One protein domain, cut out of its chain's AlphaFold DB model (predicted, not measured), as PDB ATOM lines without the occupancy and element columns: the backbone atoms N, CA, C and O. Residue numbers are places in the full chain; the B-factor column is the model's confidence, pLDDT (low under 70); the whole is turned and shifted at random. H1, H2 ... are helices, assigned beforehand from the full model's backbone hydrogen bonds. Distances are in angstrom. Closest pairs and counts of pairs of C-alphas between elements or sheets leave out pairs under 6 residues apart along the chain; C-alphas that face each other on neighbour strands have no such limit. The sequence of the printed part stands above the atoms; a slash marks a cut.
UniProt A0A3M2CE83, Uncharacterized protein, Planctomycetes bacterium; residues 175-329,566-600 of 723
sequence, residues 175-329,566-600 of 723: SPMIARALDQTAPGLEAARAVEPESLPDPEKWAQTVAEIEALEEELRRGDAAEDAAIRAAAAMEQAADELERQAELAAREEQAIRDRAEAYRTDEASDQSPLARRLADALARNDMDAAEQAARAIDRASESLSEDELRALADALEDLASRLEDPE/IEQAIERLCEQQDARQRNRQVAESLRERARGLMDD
ATOM      1  N   SER A 175      63.157  67.330 -27.492       80.81
ATOM      2  CA  SER A 175      63.265  68.633 -26.816       80.81
ATOM      3  C   SER A 175      61.935  69.281 -26.370       80.81
ATOM      4  O   SER A 175      61.876  69.721 -25.221       80.81
ATOM      5  N   PRO A 176      60.848  69.348 -27.177       85.81
ATOM      6  CA  PRO A 176      59.597  69.971 -26.739       85.81
ATOM      7  C   PRO A 176      58.843  69.136 -25.692       85.81
ATOM      8  O   PRO A 176      58.150  69.710 -24.855       85.81
ATOM      9  N   MET A 177      58.994  67.805 -25.699       83.81
ATOM     10  CA  MET A 177      58.405  66.936 -24.674       83.81
ATOM     11  C   MET A 177      59.133  67.115 -23.339       83.81
ATOM     12  O   MET A 177      58.480  67.297 -22.316       83.81
ATOM     13  N   ILE A 178      60.471  67.147 -23.361       89.31
ATOM     14  CA  ILE A 178      61.302  67.411 -22.176       89.31
ATOM     15  C   ILE A 178      60.961  68.777 -21.568       89.31
ATOM     16  O   ILE A 178      60.725  68.871 -20.366       89.31
ATOM     17  N   ALA A 179      60.883  69.826 -22.392       89.75
ATOM     18  CA  ALA A 179      60.556  71.172 -21.929       89.75
ATOM     19  C   ALA A 179      59.172  71.237 -21.256       89.75
ATOM     20  O   ALA A 179      59.053  71.789 -20.166       89.75
ATOM     21  N   ARG A 180      58.144  70.624 -21.864       88.19
ATOM     22  CA  ARG A 180      56.786  70.559 -21.298       88.19
ATOM     23  C   ARG A 180      56.717  69.708 -20.029       88.19
ATOM     24  O   ARG A 180      55.982  70.060 -19.112       88.19
ATOM     25  N   ALA A 181      57.471  68.610 -19.964       89.69
ATOM     26  CA  ALA A 181      57.533  67.778 -18.770       89.69
ATOM     27  C   ALA A 181      58.135  68.559 -17.593       89.69
ATOM     28  O   ALA A 181      57.511  68.633 -16.541       89.69
ATOM     29  N   LEU A 182      59.276  69.227 -17.801       92.81
ATOM     30  CA  LEU A 182      59.931  70.063 -16.786       92.81
ATOM     31  C   LEU A 182      59.057  71.236 -16.309       92.81
ATOM     32  O   LEU A 182      59.009  71.513 -15.111       92.81
ATOM     33  N   ASP A 183      58.349  71.895 -17.231       92.81
ATOM     34  CA  ASP A 183      57.418  72.996 -16.934       92.81
ATOM     35  C   ASP A 183      56.243  72.551 -16.042       92.81
ATOM     36  O   ASP A 183      55.763  73.313 -15.206       92.81
ATOM     37  N   GLN A 184      55.814  71.290 -16.155       91.19
ATOM     38  CA  GLN A 184      54.766  70.725 -15.303       91.19
ATOM     39  C   GLN A 184      55.300  70.092 -14.012       91.19
ATOM     40  O   GLN A 184      54.610  70.156 -12.989       91.19
ATOM     41  N   THR A 185      56.508  69.513 -14.015       91.81
ATOM     42  CA  THR A 185      57.058  68.863 -12.817       91.81
ATOM     43  C   THR A 185      57.531  69.863 -11.768       91.81
ATOM     44  O   THR A 185      57.199  69.692 -10.596       91.81
ATOM     45  N   ALA A 186      58.241  70.929 -12.155       93.44
ATOM     46  CA  ALA A 186      58.842  71.846 -11.181       93.44
ATOM     47  C   ALA A 186      57.804  72.564 -10.280       93.44
ATOM     48  O   ALA A 186      57.985  72.575  -9.059       93.44
ATOM     49  N   PRO A 187      56.659  73.068 -10.794       92.75
ATOM     50  CA  PRO A 187      55.606  73.625  -9.940       92.75
ATOM     51  C   PRO A 187      54.893  72.562  -9.086       92.75
ATOM     52  O   PRO A 187      54.350  72.881  -8.026       92.75
ATOM     53  N   GLY A 188      54.864  71.303  -9.542       89.88
ATOM     54  CA  GLY A 188      54.359  70.166  -8.767       89.88
ATOM     55  C   GLY A 188      55.249  69.859  -7.567       89.88
ATOM     56  O   GLY A 188      54.754  69.732  -6.450       89.88
ATOM     57  N   LEU A 189      56.565  69.839  -7.782       93.94
ATOM     58  CA  LEU A 189      57.563  69.699  -6.730       93.94
ATOM     59  C   LEU A 189      57.495  70.848  -5.710       93.94
ATOM     60  O   LEU A 189      57.537  70.598  -4.508       93.94
ATOM     61  N   GLU A 190      57.358  72.098  -6.161       94.69
ATOM     62  CA  GLU A 190      57.194  73.251  -5.265       94.69
ATOM     63  C   GLU A 190      55.937  73.114  -4.391       94.69
ATOM     64  O   GLU A 190      56.008  73.298  -3.177       94.69
ATOM     65  N   ALA A 191      54.808  72.700  -4.977       91.94
ATOM     66  CA  ALA A 191      53.578  72.453  -4.229       91.94
ATOM     67  C   ALA A 191      53.718  71.293  -3.223       91.94
ATOM     68  O   ALA A 191      53.201  71.394  -2.114       91.94
ATOM     69  N   ALA A 192      54.447  70.226  -3.567       92.00
ATOM     70  CA  ALA A 192      54.717  69.116  -2.651       92.00
ATOM     71  C   ALA A 192      55.663  69.513  -1.497       92.00
ATOM     72  O   ALA A 192      55.450  69.112  -0.353       92.00
ATOM     73  N   ARG A 193      56.672  70.352  -1.767       95.12
ATOM     74  CA  ARG A 193      57.577  70.923  -0.751       95.12
ATOM     75  C   ARG A 193      56.899  71.951   0.163       95.12
ATOM     76  O   ARG A 193      57.378  72.169   1.269       95.12
ATOM     77  N   ALA A 194      55.810  72.581  -0.282       93.44
ATOM     78  CA  ALA A 194      55.023  73.520   0.521       93.44
ATOM     79  C   ALA A 194      54.132  72.837   1.581       93.44
ATOM     80  O   ALA A 194      53.523  73.523   2.400       93.44
ATOM     81  N   VAL A 195      54.042  71.502   1.568       93.38
ATOM     82  CA  VAL A 195      53.353  70.723   2.599       93.38
ATOM     83  C   VAL A 195      54.252  70.590   3.828       93.38
ATOM     84  O   VAL A 195      55.349  70.038   3.747       93.38
ATOM     85  N   GLU A 196      53.775  71.066   4.977       92.50
ATOM     86  CA  GLU A 196      54.484  70.972   6.258       92.50
ATOM     87  C   GLU A 196      54.569  69.498   6.705       92.50
ATOM     88  O   GLU A 196      53.524  68.888   6.960       92.50
ATOM     89  N   PRO A 197      55.773  68.897   6.820       86.50
ATOM     90  CA  PRO A 197      55.916  67.459   7.063       86.50
ATOM     91  C   PRO A 197      55.375  67.028   8.432       86.50
ATOM     92  O   PRO A 197      54.902  65.906   8.567       86.50
ATOM     93  N   GLU A 198      55.370  67.921   9.426       86.88
ATOM     94  CA  GLU A 198      54.793  67.669  10.756       86.88
ATOM     95  C   GLU A 198      53.273  67.422  10.722       86.88
ATOM     96  O   GLU A 198      52.734  66.795  11.631       86.88
ATOM     97  N   SER A 199      52.577  67.860   9.664       85.44
ATOM     98  CA  SER A 199      51.141  67.601   9.476       85.44
ATOM     99  C   SER A 199      50.828  66.193   8.943       85.44
ATOM    100  O   SER A 199      49.657  65.827   8.816       85.44
ATOM    101  N   LEU A 200      51.857  65.406   8.611       89.69
ATOM    102  CA  LEU A 200      51.731  64.120   7.933       89.69
ATOM    103  C   LEU A 200      51.961  62.964   8.925       89.69
ATOM    104  O   LEU A 200      52.949  62.985   9.656       89.69
ATOM    105  N   PRO A 201      51.131  61.903   8.924       84.25
ATOM    106  CA  PRO A 201      51.329  60.728   9.778       84.25
ATOM    107  C   PRO A 201      52.602  59.923   9.457       84.25
ATOM    108  O   PRO A 201      53.021  59.109  10.273       84.25
ATOM    109  N   ASP A 202      53.202  60.125   8.279       93.12
ATOM    110  CA  ASP A 202      54.470  59.510   7.870       93.12
ATOM    111  C   ASP A 202      55.322  60.540   7.091       93.12
ATOM    112  O   ASP A 202      55.259  60.607   5.854       93.12
ATOM    113  N   PRO A 203      56.079  61.402   7.801       93.12
ATOM    114  CA  PRO A 203      56.901  62.434   7.174       93.12
ATOM    115  C   PRO A 203      58.093  61.849   6.406       93.12
ATOM    116  O   PRO A 203      58.553  62.460   5.441       93.12
ATOM    117  N   GLU A 204      58.589  60.668   6.794       94.75
ATOM    118  CA  GLU A 204      59.718  60.019   6.124       94.75
ATOM    119  C   GLU A 204      59.303  59.523   4.736       94.75
ATOM    120  O   GLU A 204      59.968  59.827   3.744       94.75
ATOM    121  N   LYS A 205      58.159  58.838   4.634       93.19
ATOM    122  CA  LYS A 205      57.599  58.406   3.349       93.19
ATOM    123  C   LYS A 205      57.279  59.588   2.434       93.19
ATOM    124  O   LYS A 205      57.560  59.513   1.240       93.19
ATOM    125  N   TRP A 206      56.744  60.691   2.969       94.38
ATOM    126  CA  TRP A 206      56.528  61.904   2.171       94.38
ATOM    127  C   TRP A 206      57.839  62.477   1.629       94.38
ATOM    128  O   TRP A 206      57.939  62.759   0.435       94.38
ATOM    129  N   ALA A 207      58.871  62.584   2.472       94.88
ATOM    130  CA  ALA A 207      60.192  63.035   2.049       94.88
ATOM    131  C   ALA A 207      60.801  62.122   0.966       94.88
ATOM    132  O   ALA A 207      61.415  62.625   0.025       94.88
ATOM    133  N   GLN A 208      60.580  60.804   1.043       95.06
ATOM    134  CA  GLN A 208      60.969  59.858  -0.012       95.06
ATOM    135  C   GLN A 208      60.224  60.129  -1.332       95.06
ATOM    136  O   GLN A 208      60.864  60.178  -2.380       95.06
ATOM    137  N   THR A 209      58.907  60.373  -1.303       94.19
ATOM    138  CA  THR A 209      58.124  60.713  -2.509       94.19
ATOM    139  C   THR A 209      58.555  62.048  -3.128       94.19
ATOM    140  O   THR A 209      58.690  62.144  -4.348       94.19
ATOM    141  N   VAL A 210      58.834  63.070  -2.313       95.62
ATOM    142  CA  VAL A 210      59.379  64.353  -2.792       95.62
ATOM    143  C   VAL A 210      60.752  64.142  -3.444       95.62
ATOM    144  O   VAL A 210      60.969  64.600  -4.563       95.62
ATOM    145  N   ALA A 211      61.647  63.377  -2.811       96.19
ATOM    146  CA  ALA A 211      62.964  63.057  -3.365       96.19
ATOM    147  C   ALA A 211      62.902  62.224  -4.666       96.19
ATOM    148  O   ALA A 211      63.752  62.392  -5.541       96.19
ATOM    149  N   GLU A 212      61.898  61.355  -4.830       95.94
ATOM    150  CA  GLU A 212      61.658  60.629  -6.085       95.94
ATOM    151  C   GLU A 212      61.248  61.584  -7.218       95.94
ATOM    152  O   GLU A 212      61.812  61.512  -8.313       95.94
ATOM    153  N   ILE A 213      60.344  62.534  -6.950       95.12
ATOM    154  CA  ILE A 213      59.950  63.573  -7.918       95.12
ATOM    155  C   ILE A 213      61.163  64.439  -8.313       95.12
ATOM    156  O   ILE A 213      61.355  64.713  -9.498       95.12
ATOM    157  N   GLU A 214      62.024  64.811  -7.358       96.62
ATOM    158  CA  GLU A 214      63.273  65.549  -7.621       96.62
ATOM    159  C   GLU A 214      64.246  64.773  -8.518       96.62
ATOM    160  O   GLU A 214      64.803  65.325  -9.471       96.62
ATOM    161  N   ALA A 215      64.437  63.479  -8.246       96.06
ATOM    162  CA  ALA A 215      65.312  62.624  -9.043       96.06
ATOM    163  C   ALA A 215      64.812  62.473 -10.493       96.06
ATOM    164  O   ALA A 215      65.624  62.440 -11.424       96.06
ATOM    165  N   LEU A 216      63.491  62.418 -10.684       94.56
ATOM    166  CA  LEU A 216      62.841  62.334 -11.993       94.56
ATOM    167  C   LEU A 216      62.894  63.665 -12.758       94.56
ATOM    168  O   LEU A 216      63.125  63.658 -13.967       94.56
ATOM    169  N   GLU A 217      62.771  64.810 -12.080       95.19
ATOM    170  CA  GLU A 217      62.996  66.131 -12.689       95.19
ATOM    171  C   GLU A 217      64.440  66.273 -13.207       95.19
ATOM    172  O   GLU A 217      64.670  66.764 -14.314       95.19
ATOM    173  N   GLU A 218      65.430  65.792 -12.451       95.44
ATOM    174  CA  GLU A 218      66.835  65.843 -12.870       95.44
ATOM    175  C   GLU A 218      67.181  64.803 -13.957       95.44
ATOM    176  O   GLU A 218      68.113  64.992 -14.742       95.44
ATOM    177  N   GLU A 219      66.430  63.704 -14.057       94.25
ATOM    178  CA  GLU A 219      66.487  62.784 -15.201       94.25
ATOM    179  C   GLU A 219      65.898  63.423 -16.467       94.25
ATOM    180  O   GLU A 219      66.549  63.416 -17.516       94.25
ATOM    181  N   LEU A 220      64.747  64.095 -16.345       93.25
ATOM    182  CA  LEU A 220      64.151  64.894 -17.417       93.25
ATOM    183  C   LEU A 220      65.099  66.007 -17.897       93.25
ATOM    184  O   LEU A 220      65.274  66.157 -19.106       93.25
ATOM    185  N   ARG A 221      65.784  66.731 -16.994       94.12
ATOM    186  CA  ARG A 221      66.800  67.742 -17.369       94.12
ATOM    187  C   ARG A 221      67.959  67.169 -18.175       94.12
ATOM    188  O   ARG A 221      68.456  67.844 -19.076       94.12
ATOM    189  N   ARG A 222      68.404  65.950 -17.858       94.75
ATOM    190  CA  ARG A 222      69.475  65.271 -18.604       94.75
ATOM    191  C   ARG A 222      69.017  64.776 -19.978       94.75
ATOM    192  O   ARG A 222      69.859  64.561 -20.845       94.75
ATOM    193  N   GLY A 223      67.708  64.626 -20.191       90.94
ATOM    194  CA  GLY A 223      67.126  64.099 -21.428       90.94
ATOM    195  C   GLY A 223      67.279  62.582 -21.590       90.94
ATOM    196  O   GLY A 223      66.920  62.035 -22.636       90.94
ATOM    197  N   ASP A 224      67.788  61.896 -20.564       83.31
ATOM    198  CA  ASP A 224      67.872  60.441 -20.513       83.31
ATOM    199  C   ASP A 224      66.455  59.871 -20.321       83.31
ATOM    200  O   ASP A 224      65.785  60.190 -19.347       83.31
ATOM    201  N   ALA A 225      65.984  59.030 -21.250       85.94
ATOM    202  CA  ALA A 225      64.692  58.331 -21.153       85.94
ATOM    203  C   ALA A 225      63.469  59.232 -20.837       85.94
ATOM    204  O   ALA A 225      62.584  58.846 -20.079       85.94
ATOM    205  N   ALA A 226      63.397  60.420 -21.451       85.25
ATOM    206  CA  ALA A 226      62.400  61.456 -21.144       85.25
ATOM    207  C   ALA A 226      60.925  60.994 -21.095       85.25
ATOM    208  O   ALA A 226      60.164  61.486 -20.267       85.25
ATOM    209  N   GLU A 227      60.514  60.053 -21.953       89.38
ATOM    210  CA  GLU A 227      59.155  59.486 -21.952       89.38
ATOM    211  C   GLU A 227      58.895  58.632 -20.695       89.38
ATOM    212  O   GLU A 227      57.933  58.883 -19.969       89.38
ATOM    213  N   ASP A 228      59.794  57.696 -20.374       91.69
ATOM    214  CA  ASP A 228      59.705  56.863 -19.166       91.69
ATOM    215  C   ASP A 228      59.818  57.710 -17.884       91.69
ATOM    216  O   ASP A 228      59.108  57.469 -16.904       91.69
ATOM    217  N   ALA A 229      60.685  58.728 -17.886       92.06
ATOM    218  CA  ALA A 229      60.850  59.662 -16.775       92.06
ATOM    219  C   ALA A 229      59.584  60.508 -16.542       92.06
ATOM    220  O   ALA A 229      59.145  60.633 -15.399       92.06
ATOM    221  N   ALA A 230      58.939  61.012 -17.603       91.19
ATOM    222  CA  ALA A 230      57.681  61.757 -17.499       91.19
ATOM    223  C   ALA A 230      56.526  60.883 -16.976       91.19
ATOM    224  O   ALA A 230      55.770  61.323 -16.108       91.19
ATOM    225  N   ILE A 231      56.416  59.632 -17.441       92.81
ATOM    226  CA  ILE A 231      55.403  58.677 -16.957       92.81
ATOM    227  C   ILE A 231      55.621  58.354 -15.470       92.81
ATOM    228  O   ILE A 231      54.661  58.325 -14.698       92.81
ATOM    229  N   ARG A 232      56.876  58.149 -15.040       94.50
ATOM    230  CA  ARG A 232      57.203  57.955 -13.617       94.50
ATOM    231  C   ARG A 232      56.915  59.202 -12.783       94.50
ATOM    232  O   ARG A 232      56.341  59.066 -11.708       94.50
ATOM    233  N   ALA A 233      57.236  60.397 -13.280       92.88
ATOM    234  CA  ALA A 233      56.959  61.651 -12.579       92.88
ATOM    235  C   ALA A 233      55.451  61.859 -12.377       92.88
ATOM    236  O   ALA A 233      55.016  62.169 -11.269       92.88
ATOM    237  N   ALA A 234      54.643  61.590 -13.407       94.31
ATOM    238  CA  ALA A 234      53.188  61.612 -13.302       94.31
ATOM    239  C   ALA A 234      52.671  60.605 -12.259       94.31
ATOM    240  O   ALA A 234      51.837  60.953 -11.426       94.31
ATOM    241  N   ALA A 235      53.195  59.375 -12.259       94.81
ATOM    242  CA  ALA A 235      52.810  58.351 -11.289       94.81
ATOM    243  C   ALA A 235      53.185  58.725  -9.842       94.81
ATOM    244  O   ALA A 235      52.378  58.510  -8.938       94.81
ATOM    245  N   ALA A 236      54.367  59.306  -9.618       93.88
ATOM    246  CA  ALA A 236      54.801  59.781  -8.304       93.88
ATOM    247  C   ALA A 236      53.944  60.962  -7.808       93.88
ATOM    248  O   ALA A 236      53.559  60.999  -6.640       93.88
ATOM    249  N   MET A 237      53.564  61.887  -8.698       94.38
ATOM    250  CA  MET A 237      52.657  62.996  -8.370       94.38
ATOM    251  C   MET A 237      51.233  62.537  -8.043       94.38
ATOM    252  O   MET A 237      50.637  63.051  -7.096       94.38
ATOM    253  N   GLU A 238      50.696  61.552  -8.768       95.81
ATOM    254  CA  GLU A 238      49.385  60.965  -8.460       95.81
ATOM    255  C   GLU A 238      49.412  60.252  -7.092       95.81
ATOM    256  O   GLU A 238      48.516  60.447  -6.274       95.81
ATOM    257  N   GLN A 239      50.481  59.500  -6.787       94.19
ATOM    258  CA  GLN A 239      50.672  58.870  -5.470       94.19
ATOM    259  C   GLN A 239      50.787  59.898  -4.335       94.19
ATOM    260  O   GLN A 239      50.189  59.706  -3.274       94.19
ATOM    261  N   ALA A 240      51.518  60.993  -4.561       93.19
ATOM    262  CA  ALA A 240      51.625  62.095  -3.612       93.19
ATOM    263  C   ALA A 240      50.250  62.736  -3.341       93.19
ATOM    264  O   ALA A 240      49.874  62.953  -2.187       93.19
ATOM    265  N   ALA A 241      49.459  62.978  -4.390       95.50
ATOM    266  CA  ALA A 241      48.108  63.511  -4.256       95.50
ATOM    267  C   ALA A 241      47.153  62.563  -3.510       95.50
ATOM    268  O   ALA A 241      46.391  63.013  -2.655       95.50
ATOM    269  N   ASP A 242      47.212  61.260  -3.796       94.88
ATOM    270  CA  ASP A 242      46.407  60.235  -3.122       94.88
ATOM    271  C   ASP A 242      46.734  60.114  -1.623       94.88
ATOM    272  O   ASP A 242      45.851  59.803  -0.819       94.88
ATOM    273  N   GLU A 243      47.987  60.345  -1.225       93.56
ATOM    274  CA  GLU A 243      48.390  60.370   0.185       93.56
ATOM    275  C   GLU A 243      47.851  61.624   0.896       93.56
ATOM    276  O   GLU A 243      47.203  61.507   1.938       93.56
ATOM    277  N   LEU A 244      48.020  62.809   0.296       93.12
ATOM    278  CA  LEU A 244      47.484  64.069   0.832       93.12
ATOM    279  C   LEU A 244      45.953  64.065   0.940       93.12
ATOM    280  O   LEU A 244      45.400  64.531   1.938       93.12
ATOM    281  N   GLU A 245      45.245  63.523  -0.056       95.25
ATOM    282  CA  GLU A 245      43.786  63.407  -0.001       95.25
ATOM    283  C   GLU A 245      43.347  62.449   1.111       95.25
ATOM    284  O   GLU A 245      42.441  62.784   1.877       95.25
ATOM    285  N   ARG A 246      44.015  61.297   1.266       93.00
ATOM    286  CA  ARG A 246      43.712  60.332   2.333       93.00
ATOM    287  C   ARG A 246      43.875  60.948   3.719       93.00
ATOM    288  O   ARG A 246      43.025  60.737   4.579       93.00
ATOM    289  N   GLN A 247      44.917  61.744   3.935       90.62
ATOM    290  CA  GLN A 247      45.107  62.474   5.189       90.62
ATOM    291  C   GLN A 247      44.035  63.554   5.386       90.62
ATOM    292  O   GLN A 247      43.439  63.653   6.459       90.62
ATOM    293  N   ALA A 248      43.699  64.304   4.332       90.94
ATOM    294  CA  ALA A 248      42.622  65.289   4.370       90.94
ATOM    295  C   ALA A 248      41.214  64.672   4.524       90.94
ATOM    296  O   ALA A 248      40.261  65.388   4.861       90.94
ATOM    297  N   GLU A 249      41.054  63.368   4.271       92.69
ATOM    298  CA  GLU A 249      39.896  62.560   4.667       92.69
ATOM    299  C   GLU A 249      39.967  62.072   6.118       92.69
ATOM    300  O   GLU A 249      38.932  62.055   6.780       92.69
ATOM    301  N   LEU A 250      41.133  61.674   6.632       91.12
ATOM    302  CA  LEU A 250      41.282  61.263   8.034       91.12
ATOM    303  C   LEU A 250      40.976  62.437   8.975       91.12
ATOM    304  O   LEU A 250      40.040  62.341   9.767       91.12
ATOM    305  N   ALA A 251      41.614  63.590   8.756       89.62
ATOM    306  CA  ALA A 251      41.310  64.830   9.472       89.62
ATOM    307  C   ALA A 251      39.837  65.273   9.299       89.62
ATOM    308  O   ALA A 251      39.250  65.879  10.191       89.62
ATOM    309  N   ALA A 252      39.188  64.935   8.173       90.62
ATOM    310  CA  ALA A 252      37.751  65.179   7.997       90.62
ATOM    311  C   ALA A 252      36.880  64.344   8.940       90.62
ATOM    312  O   ALA A 252      35.842  64.819   9.397       90.62
ATOM    313  N   ARG A 253      37.264  63.084   9.166       92.19
ATOM    314  CA  ARG A 253      36.534  62.147  10.027       92.19
ATOM    315  C   ARG A 253      36.757  62.481  11.498       92.19
ATOM    316  O   ARG A 253      35.810  62.376  12.265       92.19
ATOM    317  N   GLU A 254      37.953  62.934  11.862       90.75
ATOM    318  CA  GLU A 254      38.262  63.463  13.197       90.75
ATOM    319  C   GLU A 254      37.436  64.718  13.510       90.75
ATOM    320  O   GLU A 254      36.720  64.736  14.507       90.75
ATOM    321  N   GLU A 255      37.424  65.719  12.619       91.88
ATOM    322  CA  GLU A 255      36.574  66.912  12.759       91.88
ATOM    323  C   GLU A 255      35.085  66.543  12.872       91.88
ATOM    324  O   GLU A 255      34.360  67.095  13.701       91.88
ATOM    325  N   GLN A 256      34.614  65.597  12.052       92.81
ATOM    326  CA  GLN A 256      33.230  65.144  12.128       92.81
ATOM    327  C   GLN A 256      32.943  64.414  13.450       92.81
ATOM    328  O   GLN A 256      31.902  64.662  14.047       92.81
ATOM    329  N   ALA A 257      33.867  63.595  13.959       91.31
ATOM    330  CA  ALA A 257      33.723  62.958  15.265       91.31
ATOM    331  C   ALA A 257      33.696  63.990  16.408       91.31
ATOM    332  O   ALA A 257      32.837  63.898  17.278       91.31
ATOM    333  N   ILE A 258      34.563  65.009  16.377       91.62
ATOM    334  CA  ILE A 258      34.542  66.150  17.313       91.62
ATOM    335  C   ILE A 258      33.177  66.850  17.274       91.62
ATOM    336  O   ILE A 258      32.592  67.133  18.321       91.62
ATOM    337  N   ARG A 259      32.631  67.082  16.075       94.38
ATOM    338  CA  ARG A 259      31.319  67.713  15.887       94.38
ATOM    339  C   ARG A 259      30.176  66.864  16.441       94.38
ATOM    340  O   ARG A 259      29.338  67.392  17.169       94.38
ATOM    341  N   ASP A 260      30.160  65.572  16.125       93.81
ATOM    342  CA  ASP A 260      29.129  64.631  16.567       93.81
ATOM    343  C   ASP A 260      29.168  64.470  18.107       93.81
ATOM    344  O   ASP A 260      28.121  64.452  18.758       93.81
ATOM    345  N   ARG A 261      30.365  64.464  18.718       92.81
ATOM    346  CA  ARG A 261      30.562  64.446  20.183       92.81
ATOM    347  C   ARG A 261      30.139  65.765  20.851       92.81
ATOM    348  O   ARG A 261      29.468  65.736  21.884       92.81
ATOM    349  N   ALA A 262      30.442  66.916  20.247       94.38
ATOM    350  CA  ALA A 262      29.962  68.220  20.717       94.38
ATOM    351  C   ALA A 262      28.426  68.351  20.614       94.38
ATOM    352  O   ALA A 262      27.783  68.902  21.512       94.38
ATOM    353  N   GLU A 263      27.814  67.803  19.559       94.31
ATOM    354  CA  GLU A 263      26.356  67.724  19.420       94.31
ATOM    355  C   GLU A 263      25.729  66.784  20.465       94.31
ATOM    356  O   GLU A 263      24.704  67.139  21.053       94.31
ATOM    357  N   ALA A 264      26.365  65.646  20.768       93.12
ATOM    358  CA  ALA A 264      25.934  64.758  21.845       93.12
ATOM    359  C   ALA A 264      25.960  65.467  23.213       93.12
ATOM    360  O   ALA A 264      24.951  65.452  23.922       93.12
ATOM    361  N   TYR A 265      27.052  66.171  23.546       93.75
ATOM    362  CA  TYR A 265      27.150  66.973  24.774       93.75
ATOM    363  C   TYR A 265      26.040  68.036  24.855       93.75
ATOM    364  O   TYR A 265      25.365  68.144  25.876       93.75
ATOM    365  N   ARG A 266      25.757  68.764  23.762       93.06
ATOM    366  CA  ARG A 266      24.669  69.767  23.693       93.06
ATOM    367  C   ARG A 266      23.286  69.196  24.049       93.06
ATOM    368  O   ARG A 266      22.420  69.943  24.520       93.06
ATOM    369  N   THR A 267      23.055  67.911  23.763       92.94
ATOM    370  CA  THR A 267      21.785  67.216  24.042       92.94
ATOM    371  C   THR A 267      21.685  66.600  25.436       92.94
ATOM    372  O   THR A 267      20.593  66.180  25.814       92.94
ATOM    373  N   ASP A 268      22.777  66.559  26.199       93.44
ATOM    374  CA  ASP A 268      22.793  66.014  27.556       93.44
ATOM    375  C   ASP A 268      22.196  67.014  28.565       93.44
ATOM    376  O   ASP A 268      22.510  68.207  28.524       93.44
ATOM    377  N   GLU A 269      21.370  66.533  29.502       88.94
ATOM    378  CA  GLU A 269      20.843  67.338  30.617       88.94
ATOM    379  C   GLU A 269      21.977  67.851  31.527       88.94
ATOM    380  O   GLU A 269      21.848  68.912  32.137       88.94
ATOM    381  N   ALA A 270      23.124  67.161  31.575       81.62
ATOM    382  CA  ALA A 270      24.316  67.644  32.275       81.62
ATOM    383  C   ALA A 270      24.818  68.999  31.732       81.62
ATOM    384  O   ALA A 270      25.294  69.835  32.505       81.62
ATOM    385  N   SER A 271      24.638  69.272  30.431       83.12
ATOM    386  CA  SER A 271      25.091  70.519  29.793       83.12
ATOM    387  C   SER A 271      24.318  71.771  30.235       83.12
ATOM    388  O   SER A 271      24.806  72.889  30.052       83.12
ATOM    389  N   ASP A 272      23.145  71.613  30.866       90.75
ATOM    390  CA  ASP A 272      22.357  72.734  31.401       90.75
ATOM    391  C   ASP A 272      23.020  73.398  32.625       90.75
ATOM    392  O   ASP A 272      22.674  74.531  32.968       90.75
ATOM    393  N   GLN A 273      23.990  72.736  33.272       90.75
ATOM    394  CA  GLN A 273      24.666  73.252  34.472       90.75
ATOM    395  C   GLN A 273      25.633  74.411  34.178       90.75
ATOM    396  O   GLN A 273      25.840  75.263  35.040       90.75
ATOM    397  N   SER A 274      26.194  74.485  32.963       95.06
ATOM    398  CA  SER A 274      27.123  75.548  32.559       95.06
ATOM    399  C   SER A 274      26.744  76.143  31.193       95.06
ATOM    400  O   SER A 274      27.089  75.588  30.144       95.06
ATOM    401  N   PRO A 275      26.091  77.325  31.154       95.31
ATOM    402  CA  PRO A 275      25.711  77.968  29.894       95.31
ATOM    403  C   PRO A 275      26.921  78.450  29.075       95.31
ATOM    404  O   PRO A 275      26.770  78.756  27.893       95.31
ATOM    405  N   LEU A 276      28.112  78.535  29.681       96.25
ATOM    406  CA  LEU A 276      29.359  78.864  28.989       96.25
ATOM    407  C   LEU A 276      29.937  77.638  28.270       96.25
ATOM    408  O   LEU A 276      30.209  77.726  27.073       96.25
ATOM    409  N   ALA A 277      30.024  76.486  28.948       95.81
ATOM    410  CA  ALA A 277      30.443  75.230  28.319       95.81
ATOM    411  C   ALA A 277      29.490  74.834  27.178       95.81
ATOM    412  O   ALA A 277      29.935  74.464  26.091       95.81
ATOM    413  N   ARG A 278      28.172  75.021  27.365       95.94
ATOM    414  CA  ARG A 278      27.184  74.776  26.304       95.94
ATOM    415  C   ARG A 278      27.389  75.659  25.070       95.94
ATOM    416  O   ARG A 278      27.259  75.160  23.960       95.94
ATOM    417  N   ARG A 279      27.751  76.939  25.231       96.62
ATOM    418  CA  ARG A 279      28.052  77.835  24.093       96.62
ATOM    419  C   ARG A 279      29.286  77.395  23.308       96.62
ATOM    420  O   ARG A 279      29.283  77.520  22.086       96.62
ATOM    421  N   LEU A 280      30.310  76.890  23.996       96.50
ATOM    422  CA  LEU A 280      31.497  76.328  23.354       96.50
ATOM    423  C   LEU A 280      31.133  75.061  22.562       96.50
ATOM    424  O   LEU A 280      31.432  74.980  21.372       96.50
ATOM    425  N   ALA A 281      30.394  74.130  23.174       96.06
ATOM    426  CA  ALA A 281      29.885  72.941  22.490       96.06
ATOM    427  C   ALA A 281      28.977  73.291  21.292       96.06
ATOM    428  O   ALA A 281      29.126  72.710  20.222       96.06
ATOM    429  N   ASP A 282      28.095  74.290  21.418       96.81
ATOM    430  CA  ASP A 282      27.256  74.800  20.324       96.81
ATOM    431  C   ASP A 282      28.075  75.367  19.156       96.81
ATOM    432  O   ASP A 282      27.642  75.289  18.005       96.81
ATOM    433  N   ALA A 283      29.218  76.002  19.420       96.81
ATOM    434  CA  ALA A 283      30.098  76.527  18.381       96.81
ATOM    435  C   ALA A 283      30.849  75.397  17.657       96.81
ATOM    436  O   ALA A 283      30.778  75.303  16.429       96.81
ATOM    437  N   LEU A 284      31.449  74.470  18.415       95.88
ATOM    438  CA  LEU A 284      32.126  73.281  17.884       95.88
ATOM    439  C   LEU A 284      31.168  72.391  17.068       95.88
ATOM    440  O   LEU A 284      31.473  72.027  15.933       95.88
ATOM    441  N   ALA A 285      29.955  72.135  17.573       95.69
ATOM    442  CA  ALA A 285      28.917  71.366  16.877       95.69
ATOM    443  C   ALA A 285      28.438  72.023  15.564       95.69
ATOM    444  O   ALA A 285      27.932  71.343  14.671       95.69
ATOM    445  N   ARG A 286      28.598  73.346  15.417       96.50
ATOM    446  CA  ARG A 286      28.305  74.080  14.172       96.50
ATOM    447  C   ARG A 286      29.523  74.262  13.265       96.50
ATOM    448  O   ARG A 286      29.349  74.764  12.157       96.50
ATOM    449  N   ASN A 287      30.710  73.825  13.696       95.19
ATOM    450  CA  ASN A 287      31.989  74.084  13.030       95.19
ATOM    451  C   ASN A 287      32.264  75.589  12.834       95.19
ATOM    452  O   ASN A 287      32.753  76.012  11.787       95.19
ATOM    453  N   ASP A 288      31.884  76.388  13.832       96.44
ATOM    454  CA  ASP A 288      32.035  77.842  13.866       96.44
ATOM    455  C   ASP A 288      33.194  78.186  14.813       96.44
ATOM    456  O   ASP A 288      33.001  78.369  16.018       96.44
ATOM    457  N   MET A 289      34.419  78.172  14.275       92.94
ATOM    458  CA  MET A 289      35.638  78.347  15.075       92.94
ATOM    459  C   MET A 289      35.759  79.761  15.648       92.94
ATOM    460  O   MET A 289      36.132  79.906  16.811       92.94
ATOM    461  N   ASP A 290      35.335  80.785  14.900       94.75
ATOM    462  CA  ASP A 290      35.255  82.170  15.384       94.75
ATOM    463  C   ASP A 290      34.339  82.266  16.619       94.75
ATOM    464  O   ASP A 290      34.644  82.969  17.587       94.75
ATOM    465  N   ALA A 291      33.203  81.555  16.618       96.06
ATOM    466  CA  ALA A 291      32.321  81.482  17.780       96.06
ATOM    467  C   ALA A 291      32.894  80.619  18.919       96.06
ATOM    468  O   ALA A 291      32.614  80.906  20.086       96.06
ATOM    469  N   ALA A 292      33.688  79.586  18.614       95.75
ATOM    470  CA  ALA A 292      34.331  78.734  19.616       95.75
ATOM    471  C   ALA A 292      35.433  79.500  20.362       95.75
ATOM    472  O   ALA A 292      35.443  79.511  21.593       95.75
ATOM    473  N   GLU A 293      36.286  80.227  19.639       94.44
ATOM    474  CA  GLU A 293      37.303  81.132  20.188       94.44
ATOM    475  C   GLU A 293      36.648  82.225  21.057       94.44
ATOM    476  O   GLU A 293      37.048  82.458  22.201       94.44
ATOM    477  N   GLN A 294      35.561  82.845  20.577       95.69
ATOM    478  CA  GLN A 294      34.780  83.805  21.367       95.69
ATOM    479  C   GLN A 294      34.166  83.186  22.632       95.69
ATOM    480  O   GLN A 294      34.096  83.865  23.661       95.69
ATOM    481  N   ALA A 295      33.725  81.925  22.581       95.88
ATOM    482  CA  ALA A 295      33.211  81.204  23.741       95.88
ATOM    483  C   ALA A 295      34.328  80.881  24.748       95.88
ATOM    484  O   ALA A 295      34.139  81.128  25.938       95.88
ATOM    485  N   ALA A 296      35.504  80.442  24.292       95.31
ATOM    486  CA  ALA A 296      36.679  80.220  25.137       95.31
ATOM    487  C   ALA A 296      37.150  81.519  25.817       95.31
ATOM    488  O   ALA A 296      37.271  81.572  27.039       95.31
ATOM    489  N   ARG A 297      37.265  82.624  25.069       95.06
ATOM    490  CA  ARG A 297      37.556  83.956  25.633       95.06
ATOM    491  C   ARG A 297      36.444  84.505  26.526       95.06
ATOM    492  O   ARG A 297      36.662  85.473  27.254       95.06
ATOM    493  N   ALA A 298      35.219  83.986  26.437       95.50
ATOM    494  CA  ALA A 298      34.139  84.322  27.364       95.50
ATOM    495  C   ALA A 298      34.197  83.475  28.644       95.50
ATOM    496  O   ALA A 298      33.889  84.005  29.705       95.50
ATOM    497  N   ILE A 299      34.620  82.209  28.553       95.69
ATOM    498  CA  ILE A 299      34.933  81.334  29.694       95.69
ATOM    499  C   ILE A 299      36.069  81.945  30.522       95.69
ATOM    500  O   ILE A 299      35.892  82.157  31.719       95.69
ATOM    501  N   ASP A 300      37.176  82.310  29.874       95.19
ATOM    502  CA  ASP A 300      38.357  82.899  30.514       95.19
ATOM    503  C   ASP A 300      38.007  84.184  31.291       95.19
ATOM    504  O   ASP A 300      38.117  84.227  32.516       95.19
ATOM    505  N   ARG A 301      37.410  85.179  30.618       95.69
ATOM    506  CA  ARG A 301      36.945  86.424  31.264       95.69
ATOM    507  C   ARG A 301      35.859  86.221  32.321       95.69
ATOM    508  O   ARG A 301      35.752  87.031  33.237       95.69
ATOM    509  N   ALA A 302      35.012  85.197  32.194       95.31
ATOM    510  CA  ALA A 302      34.027  84.896  33.230       95.31
ATOM    511  C   ALA A 302      34.701  84.322  34.480       95.31
ATOM    512  O   ALA A 302      34.281  84.661  35.587       95.31
ATOM    513  N   SER A 303      35.756  83.516  34.317       95.81
ATOM    514  CA  SER A 303      36.449  82.842  35.420       95.81
ATOM    515  C   SER A 303      36.995  83.808  36.481       95.81
ATOM    516  O   SER A 303      36.917  83.513  37.669       95.81
ATOM    517  N   GLU A 304      37.414  85.017  36.091       96.38
ATOM    518  CA  GLU A 304      37.849  86.073  37.022       96.38
ATOM    519  C   GLU A 304      36.729  86.597  37.948       96.38
ATOM    520  O   GLU A 304      37.005  87.270  38.943       96.38
ATOM    521  N   SER A 305      35.461  86.337  37.608       97.00
ATOM    522  CA  SER A 305      34.276  86.943  38.236       97.00
ATOM    523  C   SER A 305      33.295  85.954  38.874       97.00
ATOM    524  O   SER A 305      32.416  86.376  39.629       97.00
ATOM    525  N   LEU A 306      33.425  84.661  38.567       96.06
ATOM    526  CA  LEU A 306      32.572  83.596  39.096       96.06
ATOM    527  C   LEU A 306      32.948  83.248  40.544       96.06
ATOM    528  O   LEU A 306      34.101  83.374  40.959       96.06
ATOM    529  N   SER A 307      31.968  82.794  41.327       97.50
ATOM    530  CA  SER A 307      32.229  82.250  42.665       97.50
ATOM    531  C   SER A 307      32.957  80.899  42.598       97.50
ATOM    532  O   SER A 307      32.941  80.227  41.572       97.50
ATOM    533  N   GLU A 308      33.583  80.472  43.700       96.62
ATOM    534  CA  GLU A 308      34.344  79.209  43.759       96.62
ATOM    535  C   GLU A 308      33.479  77.977  43.414       96.62
ATOM    536  O   GLU A 308      33.942  77.074  42.719       96.62
ATOM    537  N   ASP A 309      32.201  77.975  43.814       95.50
ATOM    538  CA  ASP A 309      31.241  76.916  43.471       95.50
ATOM    539  C   ASP A 309      30.866  76.931  41.973       95.50
ATOM    540  O   ASP A 309      30.776  75.877  41.341       95.50
ATOM    541  N   GLU A 310      30.687  78.114  41.372       95.75
ATOM    542  CA  GLU A 310      30.400  78.262  39.935       95.75
ATOM    543  C   GLU A 310      31.623  77.941  39.066       95.75
ATOM    544  O   GLU A 310      31.481  77.325  38.012       95.75
ATOM    545  N   LEU A 311      32.824  78.318  39.514       95.31
ATOM    546  CA  LEU A 311      34.095  77.939  38.896       95.31
ATOM    547  C   LEU A 311      34.276  76.426  38.889       95.31
ATOM    548  O   LEU A 311      34.702  75.871  37.880       95.31
ATOM    549  N   ARG A 312      33.917  75.757  39.988       94.94
ATOM    550  CA  ARG A 312      33.963  74.299  40.079       94.94
ATOM    551  C   ARG A 312      32.975  73.642  39.118       94.94
ATOM    552  O   ARG A 312      33.383  72.790  38.345       94.94
ATOM    553  N   ALA A 313      31.722  74.098  39.088       94.06
ATOM    554  CA  ALA A 313      30.726  73.596  38.140       94.06
ATOM    555  C   ALA A 313      31.116  73.855  36.669       94.06
ATOM    556  O   ALA A 313      30.838  73.037  35.794       94.06
ATOM    557  N   LEU A 314      31.778  74.982  36.381       95.38
ATOM    558  CA  LEU A 314      32.332  75.283  35.062       95.38
ATOM    559  C   LEU A 314      33.510  74.362  34.715       95.38
ATOM    560  O   LEU A 314      33.562  73.881  33.587       95.38
ATOM    561  N   ALA A 315      34.418  74.101  35.656       94.44
ATOM    562  CA  ALA A 315      35.538  73.183  35.471       94.44
ATOM    563  C   ALA A 315      35.048  71.747  35.229       94.44
ATOM    564  O   ALA A 315      35.403  71.172  34.206       94.44
ATOM    565  N   ASP A 316      34.160  71.227  36.084       94.44
ATOM    566  CA  ASP A 316      33.565  69.889  35.950       94.44
ATOM    567  C   ASP A 316      32.850  69.731  34.584       94.44
ATOM    568  O   ASP A 316      32.977  68.707  33.912       94.44
ATOM    569  N   ALA A 317      32.137  70.768  34.118       94.94
ATOM    570  CA  ALA A 317      31.467  70.772  32.811       94.94
ATOM    571  C   ALA A 317      32.443  70.832  31.617       94.94
ATOM    572  O   ALA A 317      32.179  70.252  30.563       94.94
ATOM    573  N   LEU A 318      33.566  71.542  31.753       94.44
ATOM    574  CA  LEU A 318      34.609  71.588  30.725       94.44
ATOM    575  C   LEU A 318      35.444  70.303  30.703       94.44
ATOM    576  O   LEU A 318      35.860  69.892  29.625       94.44
ATOM    577  N   GLU A 319      35.637  69.647  31.849       93.81
ATOM    578  CA  GLU A 319      36.284  68.337  31.958       93.81
ATOM    579  C   GLU A 319      35.417  67.230  31.338       93.81
ATOM    580  O   GLU A 319      35.947  66.411  30.592       93.81
ATOM    581  N   ASP A 320      34.089  67.235  31.534       92.88
ATOM    582  CA  ASP A 320      33.176  66.315  30.827       92.88
ATOM    583  C   ASP A 320      33.161  66.580  29.310       92.88
ATOM    584  O   ASP A 320      33.256  65.643  28.517       92.88
ATOM    585  N   LEU A 321      33.128  67.849  28.878       93.56
ATOM    586  CA  LEU A 321      33.234  68.190  27.454       93.56
ATOM    587  C   LEU A 321      34.575  67.727  26.858       93.56
ATOM    588  O   LEU A 321      34.577  67.108  25.797       93.56
ATOM    589  N   ALA A 322      35.700  67.998  27.525       92.56
ATOM    590  CA  ALA A 322      37.029  67.589  27.073       92.56
ATOM    591  C   ALA A 322      37.166  66.062  27.039       92.56
ATOM    592  O   ALA A 322      37.554  65.517  26.010       92.56
ATOM    593  N   SER A 323      36.740  65.368  28.100       92.12
ATOM    594  CA  SER A 323      36.734  63.902  28.169       92.12
ATOM    595  C   SER A 323      35.941  63.304  27.011       92.12
ATOM    596  O   SER A 323      36.440  62.430  26.311       92.12
ATOM    597  N   ARG A 324      34.736  63.819  26.731       91.44
ATOM    598  CA  ARG A 324      33.931  63.365  25.586       91.44
ATOM    599  C   ARG A 324      34.521  63.736  24.234       91.44
ATOM    600  O   ARG A 324      34.173  63.087  23.258       91.44
ATOM    601  N   LEU A 325      35.346  64.777  24.128       90.94
ATOM    602  CA  LEU A 325      36.022  65.124  22.878       90.94
ATOM    603  C   LEU A 325      37.263  64.259  22.645       90.94
ATOM    604  O   LEU A 325      37.481  63.850  21.505       90.94
ATOM    605  N   GLU A 326      38.021  63.934  23.691       90.31
ATOM    606  CA  GLU A 326      39.212  63.084  23.612       90.31
ATOM    607  C   GLU A 326      38.871  61.603  23.438       90.31
ATOM    608  O   GLU A 326      39.455  60.957  22.567       90.31
ATOM    609  N   ASP A 327      37.919  61.069  24.214       85.50
ATOM    610  CA  ASP A 327      37.659  59.627  24.275       85.50
ATOM    611  C   ASP A 327      37.257  59.101  22.880       85.50
ATOM    612  O   ASP A 327      36.221  59.506  22.325       85.50
ATOM    613  N   PRO A 328      38.084  58.253  22.233       71.31
ATOM    614  CA  PRO A 328      37.778  57.740  20.912       71.31
ATOM    615  C   PRO A 328      36.605  56.772  21.040       71.31
ATOM    616  O   PRO A 328      36.805  55.610  21.390       71.31
ATOM    617  N   GLU A 329      35.397  57.288  20.757       64.88
ATOM    618  CA  GLU A 329      34.110  56.574  20.805       64.88
ATOM    619  C   GLU A 329      34.330  55.104  20.418       64.88
ATOM    620  O   GLU A 329      34.823  54.848  19.310       64.88
ATOM    621  N   ILE A 566      42.153  76.086  26.612       82.06
ATOM    622  CA  ILE A 566      41.132  75.753  25.601       82.06
ATOM    623  C   ILE A 566      41.338  76.566  24.305       82.06
ATOM    624  O   ILE A 566      41.076  76.068  23.214       82.06
ATOM    625  N   GLU A 567      41.887  77.780  24.414       84.31
ATOM    626  CA  GLU A 567      42.324  78.607  23.283       84.31
ATOM    627  C   GLU A 567      43.390  77.916  22.402       84.31
ATOM    628  O   GLU A 567      43.195  77.861  21.196       84.31
ATOM    629  N   GLN A 568      44.427  77.279  22.969       88.50
ATOM    630  CA  GLN A 568      45.420  76.483  22.216       88.50
ATOM    631  C   GLN A 568      44.808  75.250  21.536       88.50
ATOM    632  O   GLN A 568      45.249  74.849  20.460       88.50
ATOM    633  N   ALA A 569      43.808  74.615  22.155       86.56
ATOM    634  CA  ALA A 569      43.115  73.481  21.542       86.56
ATOM    635  C   ALA A 569      42.277  73.922  20.327       86.56
ATOM    636  O   ALA A 569      42.264  73.239  19.305       86.56
ATOM    637  N   ILE A 570      41.627  75.088  20.414       88.25
ATOM    638  CA  ILE A 570      40.883  75.699  19.303       88.25
ATOM    639  C   ILE A 570      41.839  76.202  18.213       88.25
ATOM    640  O   ILE A 570      41.567  75.982  17.037       88.25
ATOM    641  N   GLU A 571      42.963  76.817  18.584       90.88
ATOM    642  CA  GLU A 571      44.008  77.277  17.659       90.88
ATOM    643  C   GLU A 571      44.546  76.108  16.821       90.88
ATOM    644  O   GLU A 571      44.455  76.150  15.595       90.88
ATOM    645  N   ARG A 572      44.936  74.995  17.462       90.50
ATOM    646  CA  ARG A 572      45.328  73.753  16.766       90.50
ATOM    647  C   ARG A 572      44.237  73.211  15.843       90.50
ATOM    648  O   ARG A 572      44.543  72.715  14.764       90.50
ATOM    649  N   LEU A 573      42.966  73.289  16.245       89.25
ATOM    650  CA  LEU A 573      41.841  72.828  15.424       89.25
ATOM    651  C   LEU A 573      41.648  73.714  14.177       89.25
ATOM    652  O   LEU A 573      41.339  73.203  13.100       89.25
ATOM    653  N   CYS A 574      41.887  75.025  14.296       91.50
ATOM    654  CA  CYS A 574      41.908  75.960  13.168       91.50
ATOM    655  C   CYS A 574      43.092  75.680  12.232       91.50
ATOM    656  O   CYS A 574      42.898  75.522  11.026       91.50
ATOM    657  N   GLU A 575      44.302  75.538  12.782       91.75
ATOM    658  CA  GLU A 575      45.509  75.180  12.027       91.75
ATOM    659  C   GLU A 575      45.333  73.850  11.276       91.75
ATOM    660  O   GLU A 575      45.685  73.752  10.099       91.75
ATOM    661  N   GLN A 576      44.711  72.845  11.907       90.75
ATOM    662  CA  GLN A 576      44.396  71.555  11.284       90.75
ATOM    663  C   GLN A 576      43.384  71.705  10.132       90.75
ATOM    664  O   GLN A 576      43.535  71.053   9.092       90.75
ATOM    665  N   GLN A 577      42.375  72.579  10.258       91.81
ATOM    666  CA  GLN A 577      41.436  72.872   9.166       91.81
ATOM    667  C   GLN A 577      42.109  73.572   7.983       91.81
ATOM    668  O   GLN A 577      41.855  73.200   6.831       91.81
ATOM    669  N   ASP A 578      42.991  74.536   8.239       91.75
ATOM    670  CA  ASP A 578      43.731  75.234   7.188       91.75
ATOM    671  C   ASP A 578      44.783  74.328   6.534       91.75
ATOM    672  O   ASP A 578      44.896  74.308   5.307       91.75
ATOM    673  N   ALA A 579      45.498  73.500   7.303       89.88
ATOM    674  CA  ALA A 579      46.371  72.450   6.773       89.88
ATOM    675  C   ALA A 579      45.594  71.471   5.874       89.88
ATOM    676  O   ALA A 579      46.000  71.203   4.746       89.88
ATOM    677  N   ARG A 580      44.411  71.014   6.301       92.12
ATOM    678  CA  ARG A 580      43.534  70.143   5.500       92.12
ATOM    679  C   ARG A 580      43.062  70.802   4.198       92.12
ATOM    680  O   ARG A 580      42.978  70.125   3.170       92.12
ATOM    681  N   GLN A 581      42.742  72.098   4.212       93.69
ATOM    682  CA  GLN A 581      42.389  72.840   2.996       93.69
ATOM    683  C   GLN A 581      43.593  73.005   2.059       93.69
ATOM    684  O   GLN A 581      43.451  72.765   0.857       93.69
ATOM    685  N   ARG A 582      44.772  73.345   2.600       93.56
ATOM    686  CA  ARG A 582      46.040  73.423   1.854       93.56
ATOM    687  C   ARG A 582      46.380  72.074   1.210       93.56
ATOM    688  O   ARG A 582      46.549  72.019  -0.005       93.56
ATOM    689  N   ASN A 583      46.353  70.976   1.967       92.62
ATOM    690  CA  ASN A 583      46.688  69.634   1.477       92.62
ATOM    691  C   ASN A 583      45.743  69.165   0.356       92.62
ATOM    692  O   ASN A 583      46.205  68.561  -0.611       92.62
ATOM    693  N   ARG A 584      44.445  69.509   0.406       95.50
ATOM    694  CA  ARG A 584      43.511  69.255  -0.712       95.50
ATOM    695  C   ARG A 584      43.847  70.056  -1.966       95.50
ATOM    696  O   ARG A 584      43.846  69.487  -3.050       95.50
ATOM    697  N   GLN A 585      44.154  71.345  -1.832       95.25
ATOM    698  CA  GLN A 585      44.532  72.186  -2.975       95.25
ATOM    699  C   GLN A 585      45.848  71.710  -3.609       95.25
ATOM    700  O   GLN A 585      45.958  71.653  -4.833       95.25
ATOM    701  N   VAL A 586      46.824  71.302  -2.790       95.12
ATOM    702  CA  VAL A 586      48.072  70.693  -3.272       95.12
ATOM    703  C   VAL A 586      47.778  69.378  -3.997       95.12
ATOM    704  O   VAL A 586      48.225  69.228  -5.134       95.12
ATOM    705  N   ALA A 587      46.975  68.478  -3.418       95.94
ATOM    706  CA  ALA A 587      46.578  67.217  -4.049       95.94
ATOM    707  C   ALA A 587      45.874  67.425  -5.404       95.94
ATOM    708  O   ALA A 587      46.250  66.803  -6.395       95.94
ATOM    709  N   GLU A 588      44.900  68.338  -5.482       96.50
ATOM    710  CA  GLU A 588      44.230  68.693  -6.740       96.50
ATOM    711  C   GLU A 588      45.230  69.231  -7.781       96.50
ATOM    712  O   GLU A 588      45.212  68.785  -8.931       96.50
ATOM    713  N   SER A 589      46.163  70.104  -7.376       95.81
ATOM    714  CA  SER A 589      47.199  70.644  -8.274       95.81
ATOM    715  C   SER A 589      48.196  69.585  -8.765       95.81
ATOM    716  O   SER A 589      48.659  69.650  -9.904       95.81
ATOM    717  N   LEU A 590      48.523  68.599  -7.923       95.50
ATOM    718  CA  LEU A 590      49.400  67.483  -8.271       95.50
ATOM    719  C   LEU A 590      48.718  66.553  -9.278       95.50
ATOM    720  O   LEU A 590      49.341  66.216 -10.280       95.50
ATOM    721  N   ARG A 591      47.429  66.228  -9.090       96.50
ATOM    722  CA  ARG A 591      46.649  65.445 -10.069       96.50
ATOM    723  C   ARG A 591      46.476  66.170 -11.397       96.50
ATOM    724  O   ARG A 591      46.571  65.545 -12.447       96.50
ATOM    725  N   GLU A 592      46.232  67.482 -11.390       95.44
ATOM    726  CA  GLU A 592      46.107  68.251 -12.637       95.44
ATOM    727  C   GLU A 592      47.419  68.236 -13.443       95.44
ATOM    728  O   GLU A 592      47.389  68.060 -14.662       95.44
ATOM    729  N   ARG A 593      48.574  68.311 -12.767       94.00
ATOM    730  CA  ARG A 593      49.907  68.207 -13.391       94.00
ATOM    731  C   ARG A 593      50.249  66.783 -13.829       94.00
ATOM    732  O   ARG A 593      50.647  66.593 -14.973       94.00
ATOM    733  N   ALA A 594      50.013  65.775 -12.985       94.56
ATOM    734  CA  ALA A 594      50.169  64.362 -13.339       94.56
ATOM    735  C   ALA A 594      49.338  64.003 -14.581       94.56
ATOM    736  O   ALA A 594      49.814  63.350 -15.509       94.56
ATOM    737  N   ARG A 595      48.105  64.512 -14.649       94.88
ATOM    738  CA  ARG A 595      47.241  64.388 -15.821       94.88
ATOM    739  C   ARG A 595      47.780  65.150 -17.030       94.88
ATOM    740  O   ARG A 595      47.749  64.612 -18.132       94.88
ATOM    741  N   GLY A 596      48.293  66.365 -16.841       93.00
ATOM    742  CA  GLY A 596      48.917  67.166 -17.897       93.00
ATOM    743  C   GLY A 596      50.102  66.476 -18.585       93.00
ATOM    744  O   GLY A 596      50.288  66.678 -19.790       93.00
ATOM    745  N   LEU A 597      50.844  65.646 -17.839       91.56
ATOM    746  CA  LEU A 597      51.943  64.808 -18.330       91.56
ATOM    747  C   LEU A 597      51.435  63.577 -19.106       91.56
ATOM    748  O   LEU A 597      52.095  63.118 -20.035       91.56
ATOM    749  N   MET A 598      50.265  63.047 -18.735       91.50
ATOM    750  CA  MET A 598      49.707  61.796 -19.273       91.50
ATOM    751  C   MET A 598      48.753  61.982 -20.463       91.50
ATOM    752  O   MET A 598      48.702  61.118 -21.338       91.50
ATOM    753  N   ASP A 599      47.986  63.077 -20.514       88.25
ATOM    754  CA  ASP A 599      46.915  63.266 -21.509       88.25
ATOM    755  C   ASP A 599      47.446  63.599 -22.928       88.25
ATOM    756  O   ASP A 599      46.660  63.604 -23.877       88.25
ATOM    757  N   ASP A 600      48.755  63.849 -23.115       67.62
ATOM    758  CA  ASP A 600      49.336  64.157 -24.435       67.62
ATOM    759  C   ASP A 600      50.860  63.888 -24.583       67.62
ATOM    760  O   ASP A 600      51.665  64.824 -24.584       67.62
TER     761      ASP A 600
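What this domain is: This is residues 175 to 329 and 566 to 600 of the 723 residues of an uncharacterized protein of Planctomycetes bacterium (UniProt A0A3M2CE83). A long rod with two long helices, H3 and H8, running opposite ways side by side as its spine; the hairpin of H1 and H2 packs on it toward one end, and a cluster of H4, H5, H6 and H7 packs on it toward the other. The printed part has 190 residues with eight named helices, in the order H1 to H8, and no named strand; the class is all helix. It is loose, with a radius of gyration of the C-alphas of 23.3 A, and spans 77 by 27 by 24 A.

Where its parts are: The longest helix, H3, has residues 226 to 267 and runs 61.0 A, from C-alpha 226 at (62.400, 61.456, -21.144) to C-alpha 267 at (21.785, 67.216, 24.042). H8, residues 566 to 598, is 47.8 A long and ends with C-alpha 598 at (49.707, 61.796, -19.273). H1, residues 175 to 193, begins at (63.265, 68.633, -26.816) and is 26.8 A long; H2, residues 203 to 222, is 28.8 A long. H4 is residues 269 to 273, H5 residues 275 to 286, H6 residues 289 to 303, and H7 residues 308 to 326, 26.3 A long.

How they stand to each other: H3 is the hub and touches five helices. It touches H8 at a shallow tilt of 29 degrees, opposite ways; their closest C-alphas, of Ala 241 and Ala 587, are 4.0 A apart. With residues 226 to 240 alone H3 touches H2, with which it forms a hairpin; the closest C-alphas, of Leu 220 and Ala 226, are 5.4 A apart. H1 touches H8 at a shallow tilt of 10 degrees, opposite ways, its Gly 188 and Leu 590 closest with C-alphas 5.7 A apart. With residues 258 to 266 alone H3 touches H5 at a shallow tilt of 33 degrees, only just short of steep; the closest C-alphas, of Arg 259 and Ala 285, are 4.5 A apart. H5 and H6 form a hairpin, with the C-alphas of Ala 283 and Ala 292 closest at 4.9 A. H7 touches H5, the C-alphas of Ala 277 and Leu 318 closest at 6.0 A. H4 touches H7, the C-alphas of Ser 271 and Ala 317 closest at 7.1 A. H1, H2, H3, H5, H6, H7 and H8 form a bundle, a group of helices set together. In H2, H5, H6, H7 and H8 every O i to N i+4 pair is within hydrogen-bond range; in H1 13 of 15 are, in H3 37 of 38, and in H4 0 of 1, with 2 of 2 O i to N i+3 pairs within range.

The domain as a whole: The C-alphas of Ser 175 and Asp 309, the two farthest apart, are 77.7 A apart. Residues 330 to 565 are not printed, and C-alphas 329 and 566 across the cut are 21.0 A apart. Of the links printed whole, that from H1 to H2 is short and the others are tight. The mean pLDDT of the printed part is 92.4; residues 329 and 600 are under 70.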